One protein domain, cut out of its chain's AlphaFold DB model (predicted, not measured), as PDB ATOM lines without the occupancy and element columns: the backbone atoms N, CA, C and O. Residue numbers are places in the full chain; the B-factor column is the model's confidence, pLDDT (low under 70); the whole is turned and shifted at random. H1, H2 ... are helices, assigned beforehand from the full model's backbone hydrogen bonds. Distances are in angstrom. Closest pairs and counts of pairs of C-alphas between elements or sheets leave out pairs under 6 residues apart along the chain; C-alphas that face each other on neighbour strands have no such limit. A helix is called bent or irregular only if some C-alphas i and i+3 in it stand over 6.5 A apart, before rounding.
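What this domain is: This is residues 15 to 73 of the 130 residues of an uncharacterized protein of Paraoceanicella profunda (UniProt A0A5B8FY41). This is a small cluster of five helices gathered about the first: H1 lies nearest the middle, H2 and H4 pack on it, and H3, the longest, crosses close by, about perpendicular to it. H5 lies toward one end of the longest axis, while H2 and the beginning of H3 lie toward the other. The printed part has 59 residues with five named helices, H1 to H5 in chain order, and no named strand; the class is all helix. It is compact, with a radius of gyration of the C-alphas of 10.2 A, and rounded, spanning 27 by 22 by 19 A.

How they stand to each other: H1, residues 15 to 25, touches H2, residues 30 to 33; their closest C-alphas, of Pro 20 and Ala 33, are 4.5 A apart. H2 touches H3, residues 37 to 49, at Ala 31 and Ala 40, with C-alphas 5.9 A apart. H1 and H3 are close but not clearly touching, with C-alphas 17 and 43 at 6.9 A, and about perpendicular at 88 degrees. H4, residues 54 to 60, touches H1 about perpendicular at 83 degrees; the closest C-alphas, of Ala 25 and Arg 58, are 4.3 A apart. H4 and H5, residues 64 to 72, only just touch, with 3 pairs of C-alphas within 8 A, and only at the corner; Val 60 and Gly 66 come closest, their C-alphas 6.3 A apart. H3 and H5 are apart. Every O i to N i+4 pair is within hydrogen-bond range in H3 and H4, against 5 of 7 in H1 and 4 of 5 in H5; H2 is too short for one.

Where its parts are: H1 begins at C-alpha 15 (-23.880, -1.117, 85.362) and measures 14.8 A; it is irregular, with C-alphas 16 and 19 8.2 A apart. H2 has four residues. H3 measures 18.4 A, H4 10.2 A and H5 12.4 A, ending at C-alpha 72 (-13.704, -7.785, 81.525).

The domain as a whole: The C-alphas farthest apart, of Asp 36 and Arg 73, are 28.3 A apart. The four links are tight, and the printed part has no cut. Mean pLDDT of the printed part is 81.8; residues 35 and 73 are under 70.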
ATOM      1  N   ASP A  15     -22.528  -1.667  85.465       82.19
ATOM      2  CA  ASP A  15     -23.880  -1.117  85.362       82.19
ATOM      3  C   ASP A  15     -24.226  -0.133  86.491       82.19
ATOM      4  O   ASP A  15     -24.897   0.864  86.240       82.19
ATOM      5  N   VAL A  16     -23.687  -0.338  87.699       82.75
ATOM      6  CA  VAL A  16     -23.883   0.567  88.852       82.75
ATOM      7  C   VAL A  16     -23.295   1.953  88.585       82.75
ATOM      8  O   VAL A  16     -23.809   2.960  89.056       82.75
ATOM      9  N   PHE A  17     -22.217   2.004  87.806       83.44
ATOM     10  CA  PHE A  17     -21.472   3.220  87.512       83.44
ATOM     11  C   PHE A  17     -21.535   3.601  86.029       83.44
ATOM     12  O   PHE A  17     -20.736   4.408  85.561       83.44
ATOM     13  N   ARG A  18     -22.486   3.042  85.271       85.00
ATOM     14  CA  ARG A  18     -22.558   3.199  83.812       85.00
ATOM     15  C   ARG A  18     -22.584   4.667  83.391       85.00
ATOM     16  O   ARG A  18     -21.742   5.094  82.605       85.00
ATOM     17  N   ALA A  19     -23.519   5.436  83.945       85.50
ATOM     18  CA  ALA A  19     -23.670   6.859  83.652       85.50
ATOM     19  C   ALA A  19     -22.408   7.679  84.001       85.50
ATOM     20  O   ALA A  19     -21.891   8.357  83.107       85.50
ATOM     21  N   PRO A  20     -21.836   7.583  85.221       86.06
ATOM     22  CA  PRO A  20     -20.618   8.322  85.531       86.06
ATOM     23  C   PRO A  20     -19.405   7.888  84.693       86.06
ATOM     24  O   PRO A  20     -18.607   8.730  84.288       86.06
ATOM     25  N   ILE A  21     -19.258   6.597  84.377       87.62
ATOM     26  CA  ILE A  21     -18.158   6.100  83.536       87.62
ATOM     27  C   ILE A  21     -18.240   6.680  82.120       87.62
ATOM     28  O   ILE A  21     -17.225   7.143  81.593       87.62
ATOM     29  N   LEU A  22     -19.433   6.689  81.517       87.62
ATOM     30  CA  LEU A  22     -19.659   7.296  80.203       87.62
ATOM     31  C   LEU A  22     -19.372   8.802  80.231       87.62
ATOM     32  O   LEU A  22     -18.696   9.304  79.334       87.62
ATOM     33  N   GLY A  23     -19.800   9.500  81.287       86.44
ATOM     34  CA  GLY A  23     -19.508  10.921  81.482       86.44
ATOM     35  C   GLY A  23     -18.008  11.212  81.561       86.44
ATOM     36  O   GLY A  23     -17.510  12.102  80.873       86.44
ATOM     37  N   ILE A  24     -17.255  10.429  82.339       88.31
ATOM     38  CA  ILE A  24     -15.795  10.577  82.459       88.31
ATOM     39  C   ILE A  24     -15.099  10.295  81.123       88.31
ATOM     40  O   ILE A  24     -14.166  11.010  80.747       88.31
ATOM     41  N   ALA A  25     -15.552   9.269  80.400       89.31
ATOM     42  CA  ALA A  25     -15.016   8.914  79.092       89.31
ATOM     43  C   ALA A  25     -15.304   9.991  78.028       89.31
ATOM     44  O   ALA A  25     -14.485  10.187  77.134       89.31
ATOM     45  N   ALA A  26     -16.410  10.729  78.166       86.94
ATOM     46  CA  ALA A  26     -16.732  11.916  77.370       86.94
ATOM     47  C   ALA A  26     -15.963  13.185  77.800       86.94
ATOM     48  O   ALA A  26     -16.091  14.223  77.161       86.94
ATOM     49  N   GLY A  27     -15.159  13.118  78.869       84.50
ATOM     50  CA  GLY A  27     -14.306  14.218  79.328       84.50
ATOM     51  C   GLY A  27     -14.760  14.905  80.616       84.50
ATOM     52  O   GLY A  27     -14.048  15.781  81.105       84.50
ATOM     53  N   ALA A  28     -15.881  14.496  81.222       85.12
ATOM     54  CA  ALA A  28     -16.299  15.038  82.512       85.12
ATOM     55  C   ALA A  28     -15.275  14.720  83.620       85.12
ATOM     56  O   ALA A  28     -14.539  13.726  83.576       85.12
ATOM     57  N   SER A  29     -15.221  15.580  84.637       78.31
ATOM     58  CA  SER A  29     -14.519  15.263  85.880       78.31
ATOM     59  C   SER A  29     -15.315  14.226  86.675       78.31
ATOM     60  O   SER A  29     -16.534  14.130  86.545       78.31
ATOM     61  N   VAL A  30     -14.636  13.466  87.534       74.31
ATOM     62  CA  VAL A  30     -15.272  12.443  88.385       74.31
ATOM     63  C   VAL A  30     -16.361  13.054  89.279       74.31
ATOM     64  O   VAL A  30     -17.433  12.470  89.429       74.31
ATOM     65  N   ALA A  31     -16.116  14.268  89.787       74.12
ATOM     66  CA  ALA A  31     -17.066  15.046  90.580       74.12
ATOM     67  C   ALA A  31     -18.275  15.551  89.773       74.12
ATOM     68  O   ALA A  31     -19.354  15.681  90.326       74.12
ATOM     69  N   LYS A  32     -18.126  15.829  88.471       73.69
ATOM     70  CA  LYS A  32     -19.253  16.227  87.606       73.69
ATOM     71  C   LYS A  32     -20.042  15.019  87.098       73.69
ATOM     72  O   LYS A  32     -21.229  15.122  86.820       73.69
ATOM     73  N   ALA A  33     -19.369  13.882  86.955       71.44
ATOM     74  CA  ALA A  33     -19.970  12.631  86.521       71.44
ATOM     75  C   ALA A  33     -20.786  11.948  87.632       71.44
ATOM     76  O   ALA A  33     -21.706  11.194  87.327       71.44
ATOM     77  N   SER A  34     -20.463  12.221  88.900       72.69
ATOM     78  CA  SER A  34     -21.168  11.693  90.072       72.69
ATOM     79  C   SER A  34     -21.890  12.839  90.778       72.69
ATOM     80  O   SER A  34     -21.233  13.734  91.293       72.69
ATOM     81  N   ALA A  35     -23.224  12.827  90.810       68.81
ATOM     82  CA  ALA A  35     -24.005  13.905  91.429       68.81
ATOM     83  C   ALA A  35     -23.789  14.024  92.956       68.81
ATOM     84  O   ALA A  35     -23.990  15.098  93.517       68.81
ATOM     85  N   ASP A  36     -23.350  12.945  93.614       77.38
ATOM     86  CA  ASP A  36     -23.054  12.877  95.051       77.38
ATOM     87  C   ASP A  36     -21.537  12.657  95.290       77.38
ATOM     88  O   ASP A  36     -20.947  11.732  94.711       77.38
ATOM     89  N   PRO A  37     -20.880  13.444  96.169       72.88
ATOM     90  CA  PRO A  37     -19.488  13.229  96.586       72.88
ATOM     91  C   PRO A  37     -19.192  11.824  97.140       72.88
ATOM     92  O   PRO A  37     -18.090  11.291  96.967       72.88
ATOM     93  N   SER A  38     -20.163  11.206  97.811       75.56
ATOM     94  CA  SER A  38     -20.079   9.839  98.326       75.56
ATOM     95  C   SER A  38     -19.993   8.827  97.191       75.56
ATOM     96  O   SER A  38     -19.227   7.862  97.274       75.56
ATOM     97  N   ASP A  39     -20.727   9.065  96.106       76.12
ATOM     98  CA  ASP A  39     -20.711   8.214  94.922       76.12
ATOM     99  C   ASP A  39     -19.460   8.433  94.070       76.12
ATOM    100  O   ASP A  39     -18.911   7.458  93.554       76.12
ATOM    101  N   ALA A  40     -18.912   9.654  94.042       79.38
ATOM    102  CA  ALA A  40     -17.599   9.922  93.452       79.38
ATOM    103  C   ALA A  40     -16.493   9.096  94.135       79.38
ATOM    104  O   ALA A  40     -15.762   8.360  93.470       79.38
ATOM    105  N   LYS A  41     -16.420   9.119  95.475       81.31
ATOM    106  CA  LYS A  41     -15.444   8.314  96.240       81.31
ATOM    107  C   LYS A  41     -15.633   6.812  96.020       81.31
ATOM    108  O   LYS A  41     -14.668   6.051  95.908       81.31
ATOM    109  N   ARG A  42     -16.888   6.362  95.955       81.75
ATOM    110  CA  ARG A  42     -17.247   4.961  95.688       81.75
ATOM    111  C   ARG A  42     -16.830   4.516  94.289       81.75
ATOM    112  O   ARG A  42     -16.361   3.384  94.150       81.75
ATOM    113  N   LEU A  43     -16.994   5.379  93.291       83.69
ATOM    114  CA  LEU A  43     -16.559   5.154  91.919       83.69
ATOM    115  C   LEU A  43     -15.033   5.091  91.827       83.69
ATOM    116  O   LEU A  43     -14.507   4.152  91.241       83.69
ATOM    117  N   GLU A  44     -14.317   6.030  92.444       83.69
ATOM    118  CA  GLU A  44     -12.849   6.036  92.460       83.69
ATOM    119  C   GLU A  44     -12.275   4.770  93.096       83.69
ATOM    120  O   GLU A  44     -11.402   4.120  92.518       83.69
ATOM    121  N   SER A  45     -12.809   4.378  94.256       82.25
ATOM    122  CA  SER A  45     -12.430   3.140  94.941       82.25
ATOM    123  C   SER A  45     -12.663   1.911  94.053       82.25
ATOM    124  O   SER A  45     -11.806   1.030  93.957       82.25
ATOM    125  N   TRP A  46     -13.783   1.879  93.328       84.38
ATOM    126  CA  TRP A  46     -14.115   0.779  92.429       84.38
ATOM    127  C   TRP A  46     -13.253   0.736  91.156       84.38
ATOM    128  O   TRP A  46     -12.778  -0.336  90.776       84.38
ATOM    129  N   LEU A  47     -12.994   1.882  90.520       84.19
ATOM    130  CA  LEU A  47     -12.078   1.995  89.378       84.19
ATOM    131  C   LEU A  47     -10.664   1.545  89.766       84.19
ATOM    132  O   LEU A  47     -10.029   0.777  89.043       84.19
ATOM    133  N   CYS A  48     -10.213   1.961  90.951       82.06
ATOM    134  CA  CYS A  48      -8.941   1.567  91.544       82.06
ATOM    135  C   CYS A  48      -8.851   0.047  91.755       82.06
ATOM    136  O   CYS A  48      -7.877  -0.569  91.320       82.06
ATOM    137  N   ALA A  49      -9.882  -0.570  92.345       79.81
ATOM    138  CA  ALA A  49      -9.961  -2.022  92.525       79.81
ATOM    139  C   ALA A  49     -10.014  -2.788  91.191       79.81
ATOM    140  O   ALA A  49      -9.473  -3.885  91.081       79.81
ATOM    141  N   SER A  50     -10.616  -2.185  90.164       76.38
ATOM    142  CA  SER A  50     -10.681  -2.739  88.806       76.38
ATOM    143  C   SER A  50      -9.393  -2.526  88.000       76.38
ATOM    144  O   SER A  50      -9.278  -3.021  86.882       76.38
ATOM    145  N   GLY A  51      -8.422  -1.772  88.530       77.88
ATOM    146  CA  GLY A  51      -7.174  -1.442  87.837       77.88
ATOM    147  C   GLY A  51      -7.347  -0.503  86.637       77.88
ATOM    148  O   GLY A  51      -6.441  -0.407  85.808       77.88
ATOM    149  N   VAL A  52      -8.483   0.192  86.530       83.81
ATOM    150  CA  VAL A  52      -8.813   1.086  85.411       83.81
ATOM    151  C   VAL A  52      -8.590   2.535  85.835       83.81
ATOM    152  O   VAL A  52      -9.152   2.997  86.824       83.81
ATOM    153  N   ARG A  53      -7.774   3.283  85.083       85.12
ATOM    154  CA  ARG A  53      -7.539   4.711  85.340       85.12
ATOM    155  C   ARG A  53      -8.473   5.571  84.489       85.12
ATOM    156  O   ARG A  53      -8.867   5.186  83.393       85.12
ATOM    157  N   VAL A  54      -8.728   6.805  84.929       86.62
ATOM    158  CA  VAL A  54      -9.511   7.802  84.164       86.62
ATOM    159  C   VAL A  54      -8.963   8.008  82.746       86.62
ATOM    160  O   VAL A  54      -9.731   8.105  81.793       86.62
ATOM    161  N   ARG A  55      -7.633   8.007  82.578       84.00
ATOM    162  CA  ARG A  55      -6.998   8.098  81.251       84.00
ATOM    163  C   ARG A  55      -7.397   6.949  80.319       84.00
ATOM    164  O   ARG A  55      -7.503   7.161  79.118       84.00
ATOM    165  N   ASP A  56      -7.616   5.750  80.863       84.94
ATOM    166  CA  ASP A  56      -7.956   4.563  80.078       84.94
ATOM    167  C   ASP A  56      -9.412   4.659  79.597       84.94
ATOM    168  O   ASP A  56      -9.692   4.364  78.437       84.94
ATOM    169  N   LEU A  57     -10.311   5.181  80.446       87.56
ATOM    170  CA  LEU A  57     -11.694   5.502  80.070       87.56
ATOM    171  C   LEU A  57     -11.737   6.543  78.943       87.56
ATOM    172  O   LEU A  57     -12.407   6.339  77.933       87.56
ATOM    173  N   ARG A  58     -10.973   7.633  79.078       87.31
ATOM    174  CA  ARG A  58     -10.895   8.699  78.062       87.31
ATOM    175  C   ARG A  58     -10.296   8.219  76.745       87.31
ATOM    176  O   ARG A  58     -10.755   8.629  75.688       87.31
ATOM    177  N   ARG A  59      -9.302   7.328  76.795       87.56
ATOM    178  CA  ARG A  59      -8.695   6.739  75.595       87.56
ATOM    179  C   ARG A  59      -9.689   5.899  74.794       87.56
ATOM    180  O   ARG A  59      -9.614   5.876  73.572       87.56
ATOM    181  N   VAL A  60     -10.590   5.190  75.472       88.12
ATOM    182  CA  VAL A  60     -11.663   4.431  74.811       88.12
ATOM    183  C   VAL A  60     -12.787   5.352  74.321       88.12
ATOM    184  O   VAL A  60     -13.414   5.059  73.302       88.12
ATOM    185  N   GLY A  61     -13.020   6.465  75.019       85.06
ATOM    186  CA  GLY A  61     -14.132   7.374  74.757       85.06
ATOM    187  C   GLY A  61     -15.473   6.800  75.237       85.06
ATOM    188  O   GLY A  61     -15.508   5.701  75.799       85.06
ATOM    189  N   PRO A  62     -16.601   7.504  75.032       88.56
ATOM    190  CA  PRO A  62     -17.925   7.129  75.549       88.56
ATOM    191  C   PRO A  62     -18.573   5.950  74.792       88.56
ATOM    192  O   PRO A  62     -19.775   5.925  74.544       88.56
ATOM    193  N   ARG A  63     -17.779   4.949  74.397       87.12
ATOM    194  CA  ARG A  63     -18.231   3.731  73.718       87.12
ATOM    195  C   ARG A  63     -18.444   2.624  74.739       87.12
ATOM    196  O   ARG A  63     -17.491   1.986  75.183       87.12
ATOM    197  N   GLU A  64     -19.700   2.359  75.072       82.25
ATOM    198  CA  GLU A  64     -20.074   1.417  76.130       82.25
ATOM    199  C   GLU A  64     -19.454   0.023  75.975       82.25
ATOM    200  O   GLU A  64     -18.875  -0.496  76.928       82.25
ATOM    201  N   ALA A  65     -19.508  -0.568  74.779       83.12
ATOM    202  CA  ALA A  65     -18.929  -1.888  74.528       83.12
ATOM    203  C   ALA A  65     -17.411  -1.921  74.791       83.12
ATOM    204  O   ALA A  65     -16.903  -2.858  75.410       83.12
ATOM    205  N   GLY A  66     -16.696  -0.867  74.381       82.06
ATOM    206  CA  GLY A  66     -15.261  -0.722  74.617       82.06
ATOM    207  C   GLY A  66     -14.930  -0.528  76.095       82.06
ATOM    208  O   GLY A  66     -13.984  -1.128  76.604       82.06
ATOM    209  N   LEU A  67     -15.740   0.256  76.810       85.62
ATOM    210  CA  LEU A  67     -15.569   0.473  78.246       85.62
ATOM    211  C   LEU A  67     -15.854  -0.815  79.021       85.62
ATOM    212  O   LEU A  67     -15.031  -1.228  79.829       85.62
ATOM    213  N   ARG A  68     -16.944  -1.526  78.715       83.31
ATOM    214  CA  ARG A  68     -17.271  -2.828  79.319       83.31
ATOM    215  C   ARG A  68     -16.165  -3.864  79.077       83.31
ATOM    216  O   ARG A  68     -15.884  -4.668  79.963       83.31
ATOM    217  N   ALA A  69     -15.496  -3.824  77.924       82.62
ATOM    218  CA  ALA A  69     -14.350  -4.687  77.635       82.62
ATOM    219  C   ALA A  69     -13.119  -4.386  78.514       82.62
ATOM    220  O   ALA A  69     -12.389  -5.318  78.855       82.62
ATOM    221  N   LEU A  70     -12.902  -3.131  78.943       79.69
ATOM    222  CA  LEU A  70     -11.822  -2.786  79.882       79.69
ATOM    223  C   LEU A  70     -11.985  -3.500  81.226       79.69
ATOM    224  O   LEU A  70     -11.003  -3.991  81.770       79.69
ATOM    225  N   PHE A  71     -13.218  -3.593  81.726       78.69
ATOM    226  CA  PHE A  71     -13.532  -4.220  83.015       78.69
ATOM    227  C   PHE A  71     -13.655  -5.748  82.948       78.69
ATOM    228  O   PHE A  71     -13.718  -6.405  83.983       78.69
ATOM    229  N   ARG A  72     -13.712  -6.326  81.742       74.81
ATOM    230  CA  ARG A  72     -13.704  -7.785  81.525       74.81
ATOM    231  C   ARG A  72     -12.300  -8.374  81.458       74.81
ATOM    232  O   ARG A  72     -12.141  -9.574  81.657       74.81
ATOM    233  N   ARG A  73     -11.288  -7.558  81.159       62.75
ATOM    234  CA  ARG A  73      -9.893  -7.986  81.272       62.75
ATOM    235  C   ARG A  73      -9.598  -8.197  82.751       62.75
ATOM    236  O   ARG A  73      -9.873  -7.296  83.540       62.75
TER     237      ARG A  73